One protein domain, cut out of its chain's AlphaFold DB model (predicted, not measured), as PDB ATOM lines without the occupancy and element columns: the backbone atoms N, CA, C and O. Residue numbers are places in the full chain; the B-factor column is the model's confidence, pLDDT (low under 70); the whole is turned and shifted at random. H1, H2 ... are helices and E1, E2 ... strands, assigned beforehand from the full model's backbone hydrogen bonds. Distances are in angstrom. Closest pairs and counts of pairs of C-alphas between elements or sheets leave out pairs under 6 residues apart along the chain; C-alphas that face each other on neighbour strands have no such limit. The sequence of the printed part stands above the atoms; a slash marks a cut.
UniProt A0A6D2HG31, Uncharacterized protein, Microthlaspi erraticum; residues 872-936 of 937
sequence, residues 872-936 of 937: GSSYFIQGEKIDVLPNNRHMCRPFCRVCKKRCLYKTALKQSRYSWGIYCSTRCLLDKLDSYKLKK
ATOM      1  N   GLY A 872     117.193 180.058 438.488       81.75
ATOM      2  CA  GLY A 872     117.839 178.744 438.434       81.75
ATOM      3  C   GLY A 872     118.391 178.239 439.774       81.75
ATOM      4  O   GLY A 872     118.800 177.086 439.839       81.75
ATOM      5  N   SER A 873     118.380 179.052 440.838       83.12
ATOM      6  CA  SER A 873     118.713 178.586 442.194       83.12
ATOM      7  C   SER A 873     117.565 177.794 442.833       83.12
ATOM      8  O   SER A 873     116.422 177.827 442.369       83.12
ATOM      9  N   SER A 874     117.857 177.099 443.932       82.25
ATOM     10  CA  SER A 874     116.851 176.421 444.752       82.25
ATOM     11  C   SER A 874     117.225 176.457 446.228       82.25
ATOM     12  O   SER A 874     118.405 176.541 446.549       82.25
ATOM     13  N   TYR A 875     116.237 176.373 447.114       77.75
ATOM     14  CA  TYR A 875     116.413 176.503 448.560       77.75
ATOM     15  C   TYR A 875     115.312 175.766 449.328       77.75
ATOM     16  O   TYR A 875     114.296 175.389 448.744       77.75
ATOM     17  N   PHE A 876     115.485 175.578 450.637       75.88
ATOM     18  CA  PHE A 876     114.513 174.875 451.479       75.88
ATOM     19  C   PHE A 876     113.763 175.817 452.434       75.88
ATOM     20  O   PHE A 876     114.364 176.630 453.138       75.88
ATOM     21  N   ILE A 877     112.437 175.664 452.514       71.38
ATOM     22  CA  ILE A 877     111.588 176.257 453.560       71.38
ATOM     23  C   ILE A 877     110.805 175.123 454.225       71.38
ATOM     24  O   ILE A 877     110.056 174.432 453.547       71.38
ATOM     25  N   GLN A 878     110.928 174.948 455.548       66.56
ATOM     26  CA  GLN A 878     110.194 173.911 456.305       66.56
ATOM     27  C   GLN A 878     110.368 172.491 455.712       66.56
ATOM     28  O   GLN A 878     109.413 171.722 455.628       66.56
ATOM     29  N   GLY A 879     111.576 172.161 455.237       69.56
ATOM     30  CA  GLY A 879     111.882 170.881 454.576       69.56
ATOM     31  C   GLY A 879     111.374 170.740 453.130       69.56
ATOM     32  O   GLY A 879     111.626 169.723 452.488       69.56
ATOM     33  N   GLU A 880     110.689 171.746 452.582       75.00
ATOM     34  CA  GLU A 880     110.225 171.769 451.191       75.00
ATOM     35  C   GLU A 880     111.231 172.486 450.289       75.00
ATOM     36  O   GLU A 880     111.558 173.650 450.534       75.00
ATOM     37  N   LYS A 881     111.670 171.823 449.212       84.38
ATOM     38  CA  LYS A 881     112.481 172.453 448.163       84.38
ATOM     39  C   LYS A 881     111.632 173.427 447.336       84.38
ATOM     40  O   LYS A 881     110.527 173.093 446.891       84.38
ATOM     41  N   ILE A 882     112.166 174.625 447.138       84.38
ATOM     42  CA  ILE A 882     111.609 175.714 446.343       84.38
ATOM     43  C   ILE A 882     112.633 176.082 445.266       84.38
ATOM     44  O   ILE A 882     113.758 176.465 445.578       84.38
ATOM     45  N   ASP A 883     112.237 175.985 444.003       86.69
ATOM     46  CA  ASP A 883     113.042 176.352 442.839       86.69
ATOM     47  C   ASP A 883     112.692 177.783 442.390       86.69
ATOM     48  O   ASP A 883     111.513 178.137 442.260       86.69
ATOM     49  N   VAL A 884     113.704 178.613 442.122       86.62
ATOM     50  CA  VAL A 884     113.544 179.979 441.604       86.62
ATOM     51  C   VAL A 884     113.548 179.929 440.078       86.62
ATOM     52  O   VAL A 884     114.587 179.753 439.446       86.62
ATOM     53  N   LEU A 885     112.385 180.094 439.453       85.38
ATOM     54  CA  LEU A 885     112.240 180.005 438.002       85.38
ATOM     55  C   LEU A 885     112.284 181.386 437.328       85.38
ATOM     56  O   LEU A 885     111.639 182.322 437.810       85.38
ATOM     57  N   PRO A 886     112.961 181.525 436.171       83.06
ATOM     58  CA  PRO A 886     112.829 182.707 435.329       83.06
ATOM     59  C   PRO A 886     111.429 182.752 434.695       83.06
ATOM     60  O   PRO A 886     110.993 181.822 434.016       83.06
ATOM     61  N   ASN A 887     110.720 183.863 434.883       77.38
ATOM     62  CA  ASN A 887     109.340 184.075 434.434       77.38
ATOM     63  C   ASN A 887     109.259 184.741 433.039       77.38
ATOM     64  O   ASN A 887     108.276 185.397 432.697       77.38
ATOM     65  N   ASN A 888     110.313 184.595 432.230       68.19
ATOM     66  CA  ASN A 888     110.438 185.162 430.882       68.19
ATOM     67  C   ASN A 888     110.334 184.110 429.752       68.19
ATOM     68  O   ASN A 888     110.422 184.474 428.585       68.19
ATOM     69  N   ARG A 889     110.133 182.820 430.075       54.06
ATOM     70  CA  ARG A 889     110.254 181.690 429.123       54.06
ATOM     71  C   ARG A 889     108.947 181.181 428.488       54.06
ATOM     72  O   ARG A 889     108.977 180.171 427.789       54.06
ATOM     73  N   HIS A 890     107.797 181.820 428.719       55.47
ATOM     74  CA  HIS A 890     106.493 181.311 428.260       55.47
ATOM     75  C   HIS A 890     105.597 182.402 427.656       55.47
ATOM     76  O   HIS A 890     105.511 183.501 428.197       55.47
ATOM     77  N   MET A 891     104.830 182.056 426.609       53.91
ATOM     78  CA  MET A 891     103.827 182.941 425.974       53.91
ATOM     79  C   MET A 891     102.686 183.369 426.922       53.91
ATOM     80  O   MET A 891     101.887 184.240 426.596       53.91
ATOM     81  N   CYS A 892     102.591 182.761 428.104       63.31
ATOM     82  CA  CYS A 892     101.654 183.127 429.156       63.31
ATOM     83  C   CYS A 892     102.350 183.058 430.519       63.31
ATOM     84  O   CYS A 892     102.767 181.981 430.941       63.31
ATOM     85  N   ARG A 893     102.407 184.186 431.244       75.19
ATOM     86  CA  ARG A 893     102.885 184.208 432.640       75.19
ATOM     87  C   ARG A 893     101.981 183.301 433.513       75.19
ATOM     88  O   ARG A 893     100.750 183.392 433.372       75.19
ATOM     89  N   PRO A 894     102.542 182.449 434.397       82.69
ATOM     90  CA  PRO A 894     101.807 181.453 435.176       82.69
ATOM     91  C   PRO A 894     100.974 182.104 436.283       82.69
ATOM     92  O   PRO A 894     101.283 183.204 436.743       82.69
ATOM     93  N   PHE A 895      99.928 181.427 436.751       85.12
ATOM     94  CA  PHE A 895      99.102 181.915 437.858       85.12
ATOM     95  C   PHE A 895      99.733 181.602 439.218       85.12
ATOM     96  O   PHE A 895     100.126 180.469 439.484       85.12
ATOM     97  N   CYS A 896      99.778 182.595 440.106       87.50
ATOM     98  CA  CYS A 896     100.146 182.378 441.499       87.50
ATOM     99  C   CYS A 896      99.003 181.675 442.243       87.50
ATOM    100  O   CYS A 896      97.859 182.139 442.244       87.50
ATOM    101  N   ARG A 897      99.326 180.592 442.959       86.00
ATOM    102  CA  ARG A 897      98.366 179.788 443.733       86.00
ATOM    103  C   ARG A 897      97.620 180.579 444.816       86.00
ATOM    104  O   ARG A 897      96.514 180.176 445.182       86.00
ATOM    105  N   VAL A 898      98.201 181.675 445.308       86.31
ATOM    106  CA  VAL A 898      97.731 182.434 446.480       86.31
ATOM    107  C   VAL A 898      96.994 183.698 446.064       86.31
ATOM    108  O   VAL A 898      95.779 183.753 446.218       86.31
ATOM    109  N   CYS A 899      97.669 184.665 445.435       86.69
ATOM    110  CA  CYS A 899      97.022 185.911 445.008       86.69
ATOM    111  C   CYS A 899      96.116 185.759 443.767       86.69
ATOM    112  O   CYS A 899      95.504 186.740 443.343       86.69
ATOM    113  N   LYS A 900      96.058 184.558 443.160       85.38
ATOM    114  CA  LYS A 900      95.267 184.177 441.966       85.38
ATOM    115  C   LYS A 900      95.519 185.007 440.700       85.38
ATOM    116  O   LYS A 900      94.858 184.804 439.687       85.38
ATOM    117  N   LYS A 901      96.495 185.914 440.722       83.94
ATOM    118  CA  LYS A 901      96.914 186.735 439.580       83.94
ATOM    119  C   LYS A 901      98.033 186.027 438.811       83.94
ATOM    120  O   LYS A 901      98.740 185.183 439.366       83.94
ATOM    121  N   ARG A 902      98.221 186.385 437.537       84.25
ATOM    122  CA  ARG A 902      99.433 186.006 436.793       84.25
ATOM    123  C   ARG A 902     100.665 186.580 437.502       84.25
ATOM    124  O   ARG A 902     100.613 187.710 437.983       84.25
ATOM    125  N   CYS A 903     101.753 185.821 437.568       84.81
ATOM    126  CA  CYS A 903     103.017 186.261 438.154       84.81
ATOM    127  C   CYS A 903     103.604 187.368 437.270       84.81
ATOM    128  O   CYS A 903     103.870 187.130 436.094       84.81
ATOM    129  N   LEU A 904     103.751 188.586 437.798       76.38
ATOM    130  CA  LEU A 904     104.127 189.757 436.991       76.38
ATOM    131  C   LEU A 904     105.631 190.035 436.969       76.38
ATOM    132  O   LEU A 904     106.089 190.700 436.045       76.38
ATOM    133  N   TYR A 905     106.363 189.544 437.964       80.06
ATOM    134  CA  TYR A 905     107.781 189.824 438.188       80.06
ATOM    135  C   TYR A 905     108.687 188.931 437.327       80.06
ATOM    136  O   TYR A 905     108.217 187.948 436.756       80.06
ATOM    137  N   LYS A 906     109.984 189.255 437.236       77.81
ATOM    138  CA  LYS A 906     110.957 188.505 436.413       77.81
ATOM    139  C   LYS A 906     111.215 187.070 436.883       77.81
ATOM    140  O   LYS A 906     111.641 186.242 436.080       77.81
ATOM    141  N   THR A 907     110.924 186.761 438.141       83.44
ATOM    142  CA  THR A 907     111.044 185.428 438.743       83.44
ATOM    143  C   THR A 907     109.694 184.930 439.261       83.44
ATOM    144  O   THR A 907     108.768 185.705 439.512       83.44
ATOM    145  N   ALA A 908     109.571 183.610 439.393       87.56
ATOM    146  CA  ALA A 908     108.466 182.937 440.064       87.56
ATOM    147  C   ALA A 908     109.013 181.753 440.871       87.56
ATOM    148  O   ALA A 908     109.954 181.090 440.446       87.56
ATOM    149  N   LEU A 909     108.419 181.470 442.027       87.38
ATOM    150  CA  LEU A 909     108.843 180.380 442.906       87.38
ATOM    151  C   LEU A 909     108.012 179.130 442.613       87.38
ATOM    152  O   LEU A 909     106.782 179.216 442.572       87.38
ATOM    153  N   LYS A 910     108.652 177.971 442.449       87.19
ATOM    154  CA  LYS A 910     107.981 176.673 442.280       87.19
ATOM    155  C   LYS A 910     108.338 175.742 443.434       87.19
ATOM    156  O   LYS A 910     109.503 175.505 443.701       87.19
ATOM    157  N   GLN A 911     107.335 175.170 444.090       83.88
ATOM    158  CA  GLN A 911     107.540 174.139 445.110       83.88
ATOM    159  C   GLN A 911     107.756 172.773 444.442       83.88
ATOM    160  O   GLN A 911     106.845 172.275 443.779       83.88
ATOM    161  N   SER A 912     108.925 172.151 444.616       73.62
ATOM    162  CA  SER A 912     109.334 170.985 443.812       73.62
ATOM    163  C   SER A 912     108.424 169.762 444.008       73.62
ATOM    164  O   SER A 912     108.153 169.051 443.043       73.62
ATOM    165  N   ARG A 913     107.873 169.552 445.219       66.12
ATOM    166  CA  ARG A 913     106.940 168.442 445.521       66.12
ATOM    167  C   ARG A 913     105.569 168.542 444.838       66.12
ATOM    168  O   ARG A 913     104.849 167.550 444.792       66.12
ATOM    169  N   TYR A 914     105.182 169.707 444.307       62.50
ATOM    170  CA  TYR A 914     103.881 169.890 443.657       62.50
ATOM    171  C   TYR A 914     104.047 170.541 442.285       62.50
ATOM    172  O   TYR A 914     104.318 171.736 442.180       62.50
ATOM    173  N   SER A 915     103.772 169.782 441.222       57.00
ATOM    174  CA  SER A 915     103.860 170.220 439.818       57.00
ATOM    175  C   SER A 915     103.134 171.542 439.511       57.00
ATOM    176  O   SER A 915     103.589 172.296 438.653       57.00
ATOM    177  N   TRP A 916     102.074 171.867 440.261       59.94
ATOM    178  CA  TRP A 916     101.246 173.077 440.120       59.94
ATOM    179  C   TRP A 916     101.503 174.164 441.189       59.94
ATOM    180  O   TRP A 916     100.747 175.131 441.305       59.94
ATOM    181  N   GLY A 917     102.526 174.007 442.034       76.88
ATOM    182  CA  GLY A 917     102.812 174.889 443.169       76.88
ATOM    183  C   GLY A 917     103.608 176.144 442.808       76.88
ATOM    184  O   GLY A 917     104.737 176.268 443.273       76.88
ATOM    185  N   ILE A 918     103.042 177.059 442.009       87.38
ATOM    186  CA  ILE A 918     103.704 178.314 441.597       87.38
ATOM    187  C   ILE A 918     103.249 179.513 442.450       87.38
ATOM    188  O   ILE A 918     102.052 179.711 442.695       87.38
ATOM    189  N   TYR A 919     104.200 180.353 442.863       87.88
ATOM    190  CA  TYR A 919     103.993 181.572 443.651       87.88
ATOM    191  C   TYR A 919     104.728 182.756 443.008       87.88
ATOM    192  O   TYR A 919     105.812 182.590 442.456       87.88
ATOM    193  N   CYS A 920     104.152 183.962 443.071       86.81
ATOM    194  CA  CYS A 920     104.780 185.149 442.480       86.81
ATOM    195  C   CYS A 920     105.835 185.808 443.377       86.81
ATOM    196  O   CYS A 920     106.569 186.653 442.891       86.81
ATOM    197  N   SER A 921     105.890 185.477 444.667       84.69
ATOM    198  CA  SER A 921     106.828 186.072 445.621       84.69
ATOM    199  C   SER A 921     106.996 185.198 446.858       84.69
ATOM    200  O   SER A 921     106.136 184.355 447.147       84.69
ATOM    201  N   THR A 922     108.058 185.452 447.622       79.50
ATOM    202  CA  THR A 922     108.263 184.867 448.957       79.50
ATOM    203  C   THR A 922     107.081 185.144 449.881       79.50
ATOM    204  O   THR A 922     106.576 184.220 450.511       79.50
ATOM    205  N   ARG A 923     106.556 186.379 449.889       80.88
ATOM    206  CA  ARG A 923     105.368 186.760 450.669       80.88
ATOM    207  C   ARG A 923     104.178 185.851 450.373       80.88
ATOM    208  O   ARG A 923     103.639 185.250 451.291       80.88
ATOM    209  N   CYS A 924     103.826 185.658 449.100       84.69
ATOM    210  CA  CYS A 924     102.739 184.745 448.741       84.69
ATOM    211  C   CYS A 924     103.022 183.293 449.158       84.69
ATOM    212  O   CYS A 924     102.091 182.572 449.507       84.69
ATOM    213  N   LEU A 925     104.277 182.840 449.133       81.56
ATOM    214  CA  LEU A 925     104.643 181.516 449.636       81.56
ATOM    215  C   LEU A 925     104.484 181.412 451.168       81.56
ATOM    216  O   LEU A 925     103.991 180.395 451.649       81.56
ATOM    217  N   LEU A 926     104.829 182.457 451.923       76.31
ATOM    218  CA  LEU A 926     104.668 182.521 453.381       76.31
ATOM    219  C   LEU A 926     103.191 182.619 453.799       76.31
ATOM    220  O   LEU A 926     102.749 181.804 454.608       76.31
ATOM    221  N   ASP A 927     102.406 183.499 453.164       78.81
ATOM    222  CA  ASP A 927     100.955 183.648 453.389       78.81
ATOM    223  C   ASP A 927     100.230 182.287 453.275       78.81
ATOM    224  O   ASP A 927      99.333 181.954 454.055       78.81
ATOM    225  N   LYS A 928     100.655 181.447 452.314       76.19
ATOM    226  CA  LYS A 928     100.178 180.063 452.174       76.19
ATOM    227  C   LYS A 928     100.503 179.244 453.420       76.19
ATOM    228  O   LYS A 928      99.596 178.619 453.960       76.19
ATOM    229  N   LEU A 929     101.762 179.208 453.856       66.44
ATOM    230  CA  LEU A 929     102.205 178.373 454.980       66.44
ATOM    231  C   LEU A 929     101.494 178.743 456.289       66.44
ATOM    232  O   LEU A 929     101.066 177.846 457.017       66.44
ATOM    233  N   ASP A 930     101.267 180.028 456.553       60.00
ATOM    234  CA  ASP A 930     100.537 180.451 457.752       60.00
ATOM    235  C   ASP A 930      99.031 180.134 457.667       60.00
ATOM    236  O   ASP A 930      98.436 179.715 458.663       60.00
ATOM    237  N   SER A 931      98.428 180.152 456.469       58.66
ATOM    238  CA  SER A 931      97.052 179.654 456.275       58.66
ATOM    239  C   SER A 931      96.891 178.146 456.553       58.66
ATOM    240  O   SER A 931      95.807 177.710 456.941       58.66
ATOM    241  N   TYR A 932      97.958 177.343 456.418       51.91
ATOM    242  CA  TYR A 932      97.949 175.930 456.827       51.91
ATOM    243  C   TYR A 932      98.061 175.759 458.348       51.91
ATOM    244  O   TYR A 932      97.470 174.825 458.886       51.91
ATOM    245  N   LYS A 933      98.754 176.661 459.060       44.50
ATOM    246  CA  LYS A 933      98.797 176.653 460.536       44.50
ATOM    247  C   LYS A 933      97.441 177.015 461.144       44.50
ATOM    248  O   LYS A 933      97.027 176.378 462.105       44.50
ATOM    249  N   LEU A 934      96.735 177.983 460.554       37.75
ATOM    250  CA  LEU A 934      95.392 178.402 460.983       37.75
ATOM    251  C   LEU A 934      94.284 177.376 460.688       37.75
ATOM    252  O   LEU A 934      93.205 177.499 461.245       37.75
ATOM    253  N   LYS A 935      94.536 176.376 459.831       35.03
ATOM    254  CA  LYS A 935      93.623 175.239 459.581       35.03
ATOM    255  C   LYS A 935      93.993 173.957 460.343       35.03
ATOM    256  O   LYS A 935      93.341 172.935 460.159       35.03
ATOM    257  N   LYS A 936      95.074 173.994 461.129       32.22
ATOM    258  CA  LYS A 936      95.517 172.925 462.045       32.22
ATOM    259  C   LYS A 936      95.398 173.330 463.525       32.22
ATOM    260  O   LYS A 936      95.831 172.577 464.394       32.22
TER     261      LYS A 936
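Overview. This is residues 872 to 936 of the 937 residues of an uncharacterized protein of Microthlaspi erraticum (UniProt A0A6D2HG31). A small twisted antiparallel sheet, E1-E2-E3, bears H1 on it by residues 922 to 929, while residues 930 to 936 stick out; a long loop, residues 887 to 906, joins E2 to E3. The 65 printed residues, under half in named elements, run E1, E2, E3, H1: mixed class, compact, radius of gyration of the C-alphas 11.7 A, spans 38 by 23 by 18 A.

Along the chain. Find C-alpha 874 at (116.851, 176.421, 444.752), where E1 runs to 877, 10.3 A. E2, 880 to 886, covers 19.4 A; E3, 907 to 911, 13.4 A; H1, 922 to 933, 17.1 A, ends at (98.797, 176.653, 460.536).

Arrangement. The strands form a meander, each the antiparallel neighbour of the one before, in two hairpins: look for N 875 and O 882, 2.9 A, then N 883 and O 910, 2.8 A. H1 is on the sheet, height 10.5 A; the closest C-alphas of E3 and H1, Leu 909 and Thr 922, are 7.6 A apart. In H1 every O i to N i+4 pair is within hydrogen-bond range.

Size, cuts and confidence. C-alphas 891 and 936, the farthest apart, are 38.3 A apart. The printed part has no cut; the E2 to E3 link is long. pLDDT is under 70 at 929 to 936, among others.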